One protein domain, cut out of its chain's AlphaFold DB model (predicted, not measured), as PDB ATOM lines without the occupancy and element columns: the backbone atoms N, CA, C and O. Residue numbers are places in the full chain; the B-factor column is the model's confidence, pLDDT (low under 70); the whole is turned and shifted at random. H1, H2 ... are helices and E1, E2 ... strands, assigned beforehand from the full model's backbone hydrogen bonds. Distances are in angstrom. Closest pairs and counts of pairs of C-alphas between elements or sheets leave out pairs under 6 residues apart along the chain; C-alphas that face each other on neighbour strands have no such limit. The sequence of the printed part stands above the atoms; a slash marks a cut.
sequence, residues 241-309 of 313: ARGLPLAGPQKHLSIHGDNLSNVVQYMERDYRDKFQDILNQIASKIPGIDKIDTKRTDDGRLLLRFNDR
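What this domain is: This is residues 241 to 309 of the 313 residues of the protein "ATPase_AAA_core domain-containing protein" of Candidatus Entotheonella gemina (UniProt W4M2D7). Two helices, H1 and H2, make a V, and a long two-stranded hairpin, E1 and E2, lies across its open side, so that the three parts form a rough triangle. A long stretch with no named element, residues 241 to 259, loops round the corner where H1 begins. The printed part has 69 residues, with two named helices followed by two named strands, in the order H1, H2, E1, E2; the sheet, in the order E1 - E2, is antiparallel, and the class is mixed, helices and strands. The whole is compact, with a radius of gyration of the C-alphas of 12.2 A, and its rounded outline spans 32 by 26 by 22 A.

Where its parts are: The printed part begins at Ala 241, and residues 241 to 259 hold no named element. H1 is residues 260 to 270, 15.3 A from first to last C-alpha, with C-alpha 260 at (-48.990, -12.271, -39.828). H2 is residues 272 to 283, 16.4 A long, with C-alpha 283 at (-35.957, -16.690, -50.825). E1 is residues 289 to 296, 20.4 A long. E2 is residues 302 to 308, 19.3 A long, with C-alpha 308 at (-37.573, -26.159, -51.417).

How they stand to each other: E1 and E2 form a hairpin, antiparallel at 157 degrees between their directions. N 293 and O 305 are 3.0 A apart and N 303 and O 295 are 2.8 A apart, both within hydrogen-bond range. H2 and E1 have 10 pairs of C-alphas within 8 A, the closest being those of Ala 283 and Ile 289 at 5.5 A. H1 and E2 have 6 such pairs, the closest being those of Ser 261 and Leu 302 at 6.0 A. H1 and E1 are near each other, with 5 pairs of C-alphas within 10 A, and so are H2 and E2, also with 5. H1 and H2 are close but not clearly touching, their closest C-alphas being those of Met 267 and Phe 275 at 6.0 A. They run opposite ways at a steep tilt of 47 degrees. In H1 and H2 every O i to N i+4 pair is within hydrogen-bond range.

The domain as a whole: The two C-alphas farthest apart are those of Ile 255 and Arg 309, at 33.3 A. The printed part has no cut, and the links H1 to H2, H2 to E1 and E1 to E2 are tight. The mean pLDDT of the printed part is 81.8; residues 241 to 247 and 255 to 256 are under 70, where the model's confidence is low.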
ATOM      1  N   ALA A 241     -47.160 -17.221 -34.515       58.44
ATOM      2  CA  ALA A 241     -47.305 -17.190 -35.972       58.44
ATOM      3  C   ALA A 241     -47.895 -18.491 -36.559       58.44
ATOM      4  O   ALA A 241     -48.256 -18.517 -37.733       58.44
ATOM      5  N   ARG A 242     -47.989 -19.576 -35.768       65.81
ATOM      6  CA  ARG A 242     -48.685 -20.814 -36.165       65.81
ATOM      7  C   ARG A 242     -50.174 -20.802 -35.818       65.81
ATOM      8  O   ARG A 242     -50.896 -21.691 -36.266       65.81
ATOM      9  N   GLY A 243     -50.626 -19.838 -35.013       64.56
ATOM     10  CA  GLY A 243     -52.044 -19.629 -34.750       64.56
ATOM     11  C   GLY A 243     -52.786 -19.267 -36.036       64.56
ATOM     12  O   GLY A 243     -52.217 -18.674 -36.947       64.56
ATOM     13  N   LEU A 244     -54.060 -19.642 -36.124       63.59
ATOM     14  CA  LEU A 244     -54.925 -19.258 -37.238       63.59
ATOM     15  C   LEU A 244     -55.738 -18.024 -36.819       63.59
ATOM     16  O   LEU A 244     -56.774 -18.197 -36.169       63.59
ATOM     17  N   PRO A 245     -55.303 -16.792 -37.151       66.88
ATOM     18  CA  PRO A 245     -56.054 -15.596 -36.795       66.88
ATOM     19  C   PRO A 245     -57.412 -15.561 -37.512       66.88
ATOM     20  O   PRO A 245     -57.649 -16.256 -38.512       66.88
ATOM     21  N   LEU A 246     -58.325 -14.736 -36.992       65.69
ATOM     22  CA  LEU A 246     -59.583 -14.426 -37.673       65.69
ATOM     23  C   LEU A 246     -59.284 -13.848 -39.065       65.69
ATOM     24  O   LEU A 246     -58.356 -13.056 -39.237       65.69
ATOM     25  N   ALA A 247     -60.052 -14.272 -40.069       61.25
ATOM     26  CA  ALA A 247     -59.854 -13.840 -41.448       61.25
ATOM     27  C   ALA A 247     -60.126 -12.333 -41.602       61.25
ATOM     28  O   ALA A 247     -61.056 -11.796 -41.002       61.25
ATOM     29  N   GLY A 248     -59.324 -11.661 -42.432       73.81
ATOM     30  CA  GLY A 248     -59.493 -10.243 -42.754       73.81
ATOM     31  C   GLY A 248     -58.154  -9.506 -42.856       73.81
ATOM     32  O   GLY A 248     -57.317  -9.669 -41.976       73.81
ATOM     33  N   PRO A 249     -57.910  -8.697 -43.896       71.06
ATOM     34  CA  PRO A 249     -56.637  -8.005 -44.067       71.06
ATOM     35  C   PRO A 249     -56.418  -6.970 -42.958       71.06
ATOM     36  O   PRO A 249     -57.315  -6.190 -42.640       71.06
ATOM     37  N   GLN A 250     -55.211  -6.940 -42.397       78.62
ATOM     38  CA  GLN A 250     -54.812  -5.982 -41.363       78.62
ATOM     39  C   GLN A 250     -53.503  -5.311 -41.771       78.62
ATOM     40  O   GLN A 250     -52.587  -5.977 -42.234       78.62
ATOM     41  N   LYS A 251     -53.406  -3.989 -41.607       78.56
ATOM     42  CA  LYS A 251     -52.247  -3.218 -42.087       78.56
ATOM     43  C   LYS A 251     -50.970  -3.457 -41.271       78.56
ATOM     44  O   LYS A 251     -49.873  -3.387 -41.814       78.56
ATOM     45  N   HIS A 252     -51.108  -3.720 -39.974       77.25
ATOM     46  CA  HIS A 252     -49.990  -3.805 -39.036       77.25
ATOM     47  C   HIS A 252     -49.969  -5.154 -38.336       77.25
ATOM     48  O   HIS A 252     -51.022  -5.730 -38.070       77.25
ATOM     49  N   LEU A 253     -48.767  -5.642 -38.021       75.56
ATOM     50  CA  LEU A 253     -48.602  -6.836 -37.197       75.56
ATOM     51  C   LEU A 253     -49.180  -6.611 -35.805       75.56
ATOM     52  O   LEU A 253     -49.259  -5.475 -35.363       75.56
ATOM     53  N   SER A 254     -49.565  -7.673 -35.107       70.94
ATOM     54  CA  SER A 254     -49.954  -7.648 -33.702       70.94
ATOM     55  C   SER A 254     -48.704  -7.581 -32.802       70.94
ATOM     56  O   SER A 254     -47.573  -7.802 -33.253       70.94
ATOM     57  N   ILE A 255     -48.892  -7.296 -31.510       65.44
ATOM     58  CA  ILE A 255     -47.805  -7.289 -30.518       65.44
ATOM     59  C   ILE A 255     -47.155  -8.677 -30.437       65.44
ATOM     60  O   ILE A 255     -45.972  -8.782 -30.131       65.44
ATOM     61  N   HIS A 256     -47.893  -9.745 -30.743       67.94
ATOM     62  CA  HIS A 256     -47.394 -11.122 -30.708       67.94
ATOM     63  C   HIS A 256     -47.041 -11.685 -32.094       67.94
ATOM     64  O   HIS A 256     -46.439 -12.754 -32.188       67.94
ATOM     65  N   GLY A 257     -47.385 -10.961 -33.163       73.12
ATOM     66  CA  GLY A 257     -47.204 -11.390 -34.550       73.12
ATOM     67  C   GLY A 257     -48.163 -12.501 -35.003       73.12
ATOM     68  O   GLY A 257     -47.923 -13.107 -36.044       73.12
ATOM     69  N   ASP A 258     -49.231 -12.777 -34.253       75.56
ATOM     70  CA  ASP A 258     -50.229 -13.819 -34.556       75.56
ATOM     71  C   ASP A 258     -51.127 -13.495 -35.764       75.56
ATOM     72  O   ASP A 258     -51.708 -14.392 -36.367       75.56
ATOM     73  N   ASN A 259     -51.190 -12.230 -36.181       80.25
ATOM     74  CA  ASN A 259     -51.936 -11.776 -37.357       80.25
ATOM     75  C   ASN A 259     -51.078 -11.694 -38.640       80.25
ATOM     76  O   ASN A 259     -51.461 -11.021 -39.601       80.25
ATOM     77  N   LEU A 260     -49.905 -12.339 -38.680       82.00
ATOM     78  CA  LEU A 260     -48.990 -12.271 -39.828       82.00
ATOM     79  C   LEU A 260     -49.694 -12.605 -41.153       82.00
ATOM     80  O   LEU A 260     -49.513 -11.893 -42.138       82.00
ATOM     81  N   SER A 261     -50.552 -13.628 -41.171       79.88
ATOM     82  CA  SER A 261     -51.348 -13.992 -42.352       79.88
ATOM     83  C   SER A 261     -52.253 -12.857 -42.842       79.88
ATOM     84  O   SER A 261     -52.414 -12.678 -44.048       79.88
ATOM     85  N   ASN A 262     -52.814 -12.056 -41.932       84.38
ATOM     86  CA  ASN A 262     -53.657 -10.905 -42.261       84.38
ATOM     87  C   ASN A 262     -52.843  -9.756 -42.868       84.38
ATOM     88  O   ASN A 262     -53.312  -9.090 -43.791       84.38
ATOM     89  N   VAL A 263     -51.619  -9.544 -42.374       85.50
ATOM     90  CA  VAL A 263     -50.684  -8.546 -42.915       85.50
ATOM     91  C   VAL A 263     -50.198  -8.950 -44.295       85.50
ATOM     92  O   VAL A 263     -50.217  -8.146 -45.220       85.50
ATOM     93  N   VAL A 264     -49.852 -10.222 -44.474       86.69
ATOM     94  CA  VAL A 264     -49.497 -10.784 -45.781       86.69
ATOM     95  C   VAL A 264     -50.656 -10.629 -46.770       86.69
ATOM     96  O   VAL A 264     -50.438 -10.217 -47.906       86.69
ATOM     97  N   GLN A 265     -51.896 -10.874 -46.335       85.44
ATOM     98  CA  GLN A 265     -53.088 -10.668 -47.163       85.44
ATOM     99  C   GLN A 265     -53.291  -9.200 -47.550       85.44
ATOM    100  O   GLN A 265     -53.658  -8.916 -48.690       85.44
ATOM    101  N   TYR A 266     -53.038  -8.270 -46.627       88.12
ATOM    102  CA  TYR A 266     -53.057  -6.836 -46.905       88.12
ATOM    103  C   TYR A 266     -51.980  -6.445 -47.930       88.12
ATOM    104  O   TYR A 266     -52.285  -5.768 -48.909       88.12
ATOM    105  N   MET A 267     -50.745  -6.926 -47.760       88.75
ATOM    106  CA  MET A 267     -49.632  -6.648 -48.675       88.75
ATOM    107  C   MET A 267     -49.858  -7.235 -50.071       88.75
ATOM    108  O   MET A 267     -49.600  -6.556 -51.058       88.75
ATOM    109  N   GLU A 268     -50.376  -8.462 -50.173       86.19
ATOM    110  CA  GLU A 268     -50.721  -9.083 -51.458       86.19
ATOM    111  C   GLU A 268     -51.812  -8.289 -52.197       86.19
ATOM    112  O   GLU A 268     -51.743  -8.142 -53.417       86.19
ATOM    113  N   ARG A 269     -52.812  -7.780 -51.463       86.94
ATOM    114  CA  ARG A 269     -53.942  -7.032 -52.031       86.94
ATOM    115  C   ARG A 269     -53.543  -5.625 -52.478       86.94
ATOM    116  O   ARG A 269     -53.873  -5.244 -53.595       86.94
ATOM    117  N   ASP A 270     -52.850  -4.879 -51.617       88.94
ATOM    118  CA  ASP A 270     -52.642  -3.434 -51.793       88.94
ATOM    119  C   ASP A 270     -51.247  -3.095 -52.352       88.94
ATOM    120  O   ASP A 270     -51.048  -2.015 -52.904       88.94
ATOM    121  N   TYR A 271     -50.275  -4.010 -52.241       90.38
ATOM    122  CA  TYR A 271     -48.870  -3.780 -52.604       90.38
ATOM    123  C   TYR A 271     -48.219  -5.000 -53.276       90.38
ATOM    124  O   TYR A 271     -47.073  -5.343 -52.977       90.38
ATOM    125  N   ARG A 272     -48.945  -5.657 -54.187       88.50
ATOM    126  CA  ARG A 272     -48.577  -6.955 -54.779       88.50
ATOM    127  C   ARG A 272     -47.136  -7.042 -55.291       88.50
ATOM    128  O   ARG A 272     -46.432  -7.982 -54.929       88.50
ATOM    129  N   ASP A 273     -46.695  -6.075 -56.094       89.62
ATOM    130  CA  ASP A 273     -45.367  -6.112 -56.724       89.62
ATOM    131  C   ASP A 273     -44.252  -5.979 -55.681       89.62
ATOM    132  O   ASP A 273     -43.367  -6.828 -55.591       89.62
ATOM    133  N   LYS A 274     -44.369  -4.985 -54.786       90.69
ATOM    134  CA  LYS A 274     -43.433  -4.792 -53.663       90.69
ATOM    135  C   LYS A 274     -43.395  -6.010 -52.746       90.69
ATOM    136  O   LYS A 274     -42.339  -6.382 -52.241       90.69
ATOM    137  N   PHE A 275     -44.548  -6.626 -52.506       90.69
ATOM    138  CA  PHE A 275     -44.637  -7.829 -51.696       90.69
ATOM    139  C   PHE A 275     -43.913  -9.008 -52.360       90.69
ATOM    140  O   PHE A 275     -43.145  -9.702 -51.694       90.69
ATOM    141  N   GLN A 276     -44.074  -9.194 -53.672       90.06
ATOM    142  CA  GLN A 276     -43.353 -10.229 -54.411       90.06
ATOM    143  C   GLN A 276     -41.835  -9.998 -54.389       90.06
ATOM    144  O   GLN A 276     -41.081 -10.952 -54.197       90.06
ATOM    145  N   ASP A 277     -41.379  -8.748 -54.502       91.62
ATOM    146  CA  ASP A 277     -39.960  -8.401 -54.377       91.62
ATOM    147  C   ASP A 277     -39.399  -8.768 -53.001       91.62
ATOM    148  O   ASP A 277     -38.300  -9.320 -52.899       91.62
ATOM    149  N   ILE A 278     -40.167  -8.519 -51.936       90.50
ATOM    150  CA  ILE A 278     -39.806  -8.928 -50.574       90.50
ATOM    151  C   ILE A 278     -39.669 -10.452 -50.497       90.50
ATOM    152  O   ILE A 278     -38.653 -10.943 -50.004       90.50
ATOM    153  N   LEU A 279     -40.640 -11.213 -51.013       90.94
ATOM    154  CA  LEU A 279     -40.583 -12.679 -51.011       90.94
ATOM    155  C   LEU A 279     -39.370 -13.211 -51.786       90.94
ATOM    156  O   LEU A 279     -38.686 -14.114 -51.305       90.94
ATOM    157  N   ASN A 280     -39.060 -12.616 -52.938       91.12
ATOM    158  CA  ASN A 280     -37.901 -12.980 -53.753       91.12
ATOM    159  C   ASN A 280     -36.580 -12.692 -53.020       91.12
ATOM    160  O   ASN A 280     -35.664 -13.515 -53.033       91.12
ATOM    161  N   GLN A 281     -36.485 -11.548 -52.336       91.31
ATOM    162  CA  GLN A 281     -35.320 -11.203 -51.518       91.31
ATOM    163  C   GLN A 281     -35.154 -12.107 -50.294       91.31
ATOM    164  O   GLN A 281     -34.029 -12.333 -49.856       91.31
ATOM    165  N   ILE A 282     -36.251 -12.595 -49.708       90.19
ATOM    166  CA  ILE A 282     -36.189 -13.553 -48.600       90.19
ATOM    167  C   ILE A 282     -35.723 -14.914 -49.126       90.19
ATOM    168  O   ILE A 282     -34.786 -15.483 -48.569       90.19
ATOM    169  N   ALA A 283     -36.322 -15.409 -50.215       88.88
ATOM    170  CA  ALA A 283     -35.957 -16.690 -50.825       88.88
ATOM    171  C   ALA A 283     -34.467 -16.740 -51.203       88.88
ATOM    172  O   ALA A 283     -33.789 -17.712 -50.891       88.88
ATOM    173  N   SER A 284     -33.920 -15.661 -51.774       90.06
ATOM    174  CA  SER A 284     -32.500 -15.603 -52.156       90.06
ATOM    175  C   SER A 284     -31.520 -15.621 -50.976       90.06
ATOM    176  O   SER A 284     -30.343 -15.925 -51.167       90.06
ATOM    177  N   LYS A 285     -31.984 -15.312 -49.759       90.44
ATOM    178  CA  LYS A 285     -31.158 -15.254 -48.542       90.44
ATOM    179  C   LYS A 285     -31.244 -16.514 -47.683       90.44
ATOM    180  O   LYS A 285     -30.398 -16.678 -46.806       90.44
ATOM    181  N   ILE A 286     -32.239 -17.381 -47.891       87.06
ATOM    182  CA  ILE A 286     -32.418 -18.608 -47.104       87.06
ATOM    183  C   ILE A 286     -31.949 -19.814 -47.932       87.06
ATOM    184  O   ILE A 286     -32.606 -20.169 -48.910       87.06
ATOM    185  N   PRO A 287     -30.840 -20.478 -47.551       85.44
ATOM    186  CA  PRO A 287     -30.370 -21.670 -48.251       85.44
ATOM    187  C   PRO A 287     -31.443 -22.765 -48.310       85.44
ATOM    188  O   PRO A 287     -32.120 -23.023 -47.317       85.44
ATOM    189  N   GLY A 288     -31.579 -23.412 -49.469       84.94
ATOM    190  CA  GLY A 288     -32.576 -24.460 -49.727       84.94
ATOM    191  C   GLY A 288     -33.902 -23.935 -50.279       84.94
ATOM    192  O   GLY A 288     -34.558 -24.619 -51.048       84.94
ATOM    193  N   ILE A 289     -34.281 -22.686 -50.016       88.94
ATOM    194  CA  ILE A 289     -35.559 -22.167 -50.516       88.94
ATOM    195  C   ILE A 289     -35.421 -21.731 -51.978       88.94
ATOM    196  O   ILE A 289     -34.583 -20.898 -52.314       88.94
ATOM    197  N   ASP A 290     -36.263 -22.284 -52.851       87.94
ATOM    198  CA  ASP A 290     -36.350 -21.881 -54.254       87.94
ATOM    199  C   ASP A 290     -37.275 -20.678 -54.433       87.94
ATOM    200  O   ASP A 290     -36.911 -19.662 -55.025       87.94
ATOM    201  N   LYS A 291     -38.487 -20.790 -53.883       91.38
ATOM    202  CA  LYS A 291     -39.549 -19.804 -54.070       91.38
ATOM    203  C   LYS A 291     -40.451 -19.737 -52.852       91.38
ATOM    204  O   LYS A 291     -40.875 -20.764 -52.325       91.38
ATOM    205  N   ILE A 292     -40.836 -18.524 -52.477       91.25
ATOM    206  CA  ILE A 292     -41.900 -18.285 -51.502       91.25
ATOM    207  C   ILE A 292     -43.102 -17.716 -52.254       91.25
ATOM    208  O   ILE A 292     -42.952 -16.776 -53.033       91.25
ATOM    209  N   ASP A 293     -44.283 -18.302 -52.065       89.62
ATOM    210  CA  ASP A 293     -45.528 -17.786 -52.638       89.62
ATOM    211  C   ASP A 293     -46.723 -17.955 -51.697       89.62
ATOM    212  O   ASP A 293     -46.609 -18.507 -50.602       89.62
ATOM    213  N   THR A 294     -47.869 -17.415 -52.096       87.81
ATOM    214  CA  THR A 294     -49.101 -17.422 -51.311       87.81
ATOM    215  C   THR A 294     -50.131 -18.385 -51.904       87.81
ATOM    216  O   THR A 294     -50.231 -18.559 -53.120       87.81
ATOM    217  N   LYS A 295     -50.930 -19.029 -51.046       86.50
ATOM    218  CA  LYS A 295     -52.085 -19.843 -51.452       86.50
ATOM    219  C   LYS A 295     -53.302 -19.476 -50.616       86.50
ATOM    220  O   LYS A 295     -53.237 -19.507 -49.388       86.50
ATOM    221  N   ARG A 296     -54.419 -19.180 -51.281       84.25
ATOM    222  CA  ARG A 296     -55.714 -19.020 -50.613       84.25
ATOM    223  C   ARG A 296     -56.302 -20.381 -50.271       84.25
ATOM    224  O   ARG A 296     -56.268 -21.294 -51.096       84.25
ATOM    225  N   THR A 297     -56.790 -20.514 -49.049       82.25
ATOM    226  CA  THR A 297     -57.538 -21.680 -48.571       82.25
ATOM    227  C   THR A 297     -59.032 -21.484 -48.804       82.25
ATOM    228  O   THR A 297     -59.496 -20.364 -49.027       82.25
ATOM    229  N   ASP A 298     -59.790 -22.577 -48.735       80.06
ATOM    230  CA  ASP A 298     -61.235 -22.577 -49.001       80.06
ATOM    231  C   ASP A 298     -62.026 -21.731 -47.984       80.06
ATOM    232  O   ASP A 298     -63.092 -21.210 -48.294       80.06
ATOM    233  N   ASP A 299     -61.471 -21.530 -46.785       75.31
ATOM    234  CA  ASP A 299     -62.008 -20.660 -45.732       75.31
ATOM    235  C   ASP A 299     -61.599 -19.175 -45.883       75.31
ATOM    236  O   ASP A 299     -61.861 -18.360 -44.999       75.31
ATOM    237  N   GLY A 300     -60.945 -18.804 -46.990       71.62
ATOM    238  CA  GLY A 300     -60.577 -17.424 -47.319       71.62
ATOM    239  C   GLY A 300     -59.286 -16.913 -46.668       71.62
ATOM    240  O   GLY A 300     -58.940 -15.739 -46.849       71.62
ATOM    241  N   ARG A 301     -58.551 -17.763 -45.938       72.19
ATOM    242  CA  ARG A 301     -57.233 -17.414 -45.379       72.19
ATOM    243  C   ARG A 301     -56.141 -17.450 -46.451       72.19
ATOM    244  O   ARG A 301     -56.306 -18.022 -47.528       72.19
ATOM    245  N   LEU A 302     -55.009 -16.813 -46.153       78.06
ATOM    246  CA  LEU A 302     -53.832 -16.776 -47.021       78.06
ATOM    247  C   LEU A 302     -52.655 -17.473 -46.327       78.06
ATOM    248  O   LEU A 302     -52.221 -17.058 -45.252       78.06
ATOM    249  N   LEU A 303     -52.149 -18.540 -46.943       80.56
ATOM    250  CA  LEU A 303     -50.990 -19.298 -46.478       80.56
ATOM    251  C   LEU A 303     -49.734 -18.871 -47.234       80.56
ATOM    252  O   LEU A 303     -49.781 -18.725 -48.452       80.56
ATOM    253  N   LEU A 304     -48.610 -18.754 -46.524       84.81
ATOM    254  CA  LEU A 304     -47.278 -18.658 -47.121       84.81
ATOM    255  C   LEU A 304     -46.716 -20.064 -47.343       84.81
ATOM    256  O   LEU A 304     -46.641 -20.861 -46.407       84.81
ATOM    257  N   ARG A 305     -46.308 -20.370 -48.572       87.19
ATOM    258  CA  ARG A 305     -45.664 -21.630 -48.946       87.19
ATOM    259  C   ARG A 305     -44.196 -21.380 -49.236       87.19
ATOM    260  O   ARG A 305     -43.855 -20.520 -50.044       87.19
ATOM    261  N   PHE A 306     -43.345 -22.171 -48.600       89.06
ATOM    262  CA  PHE A 306     -41.906 -22.175 -48.819       89.06
ATOM    263  C   PHE A 306     -41.577 -23.406 -49.660       89.06
ATOM    264  O   PHE A 306     -41.724 -24.534 -49.191       89.06
ATOM    265  N   ASN A 307     -41.206 -23.192 -50.918       87.25
ATOM    266  CA  ASN A 307     -40.884 -24.259 -51.859       87.25
ATOM    267  C   ASN A 307     -39.373 -24.502 -51.819       87.25
ATOM    268  O   ASN A 307     -38.598 -23.571 -52.032       87.25
ATOM    269  N   ASP A 308     -38.972 -25.735 -51.521       86.62
ATOM    270  CA  ASP A 308     -37.573 -26.159 -51.417       86.62
ATOM    271  C   ASP A 308     -37.028 -26.573 -52.794       86.62
ATOM    272  O   ASP A 308     -37.752 -27.138 -53.622       86.62
ATOM    273  N   ARG A 309     -35.737 -26.329 -53.031       71.19
ATOM    274  CA  ARG A 309     -34.986 -26.946 -54.125       71.19
ATOM    275  C   ARG A 309     -34.772 -28.398 -53.738       71.19
ATOM    276  O   ARG A 309     -33.775 -28.715 -53.100       71.19
TER     277      ARG A 309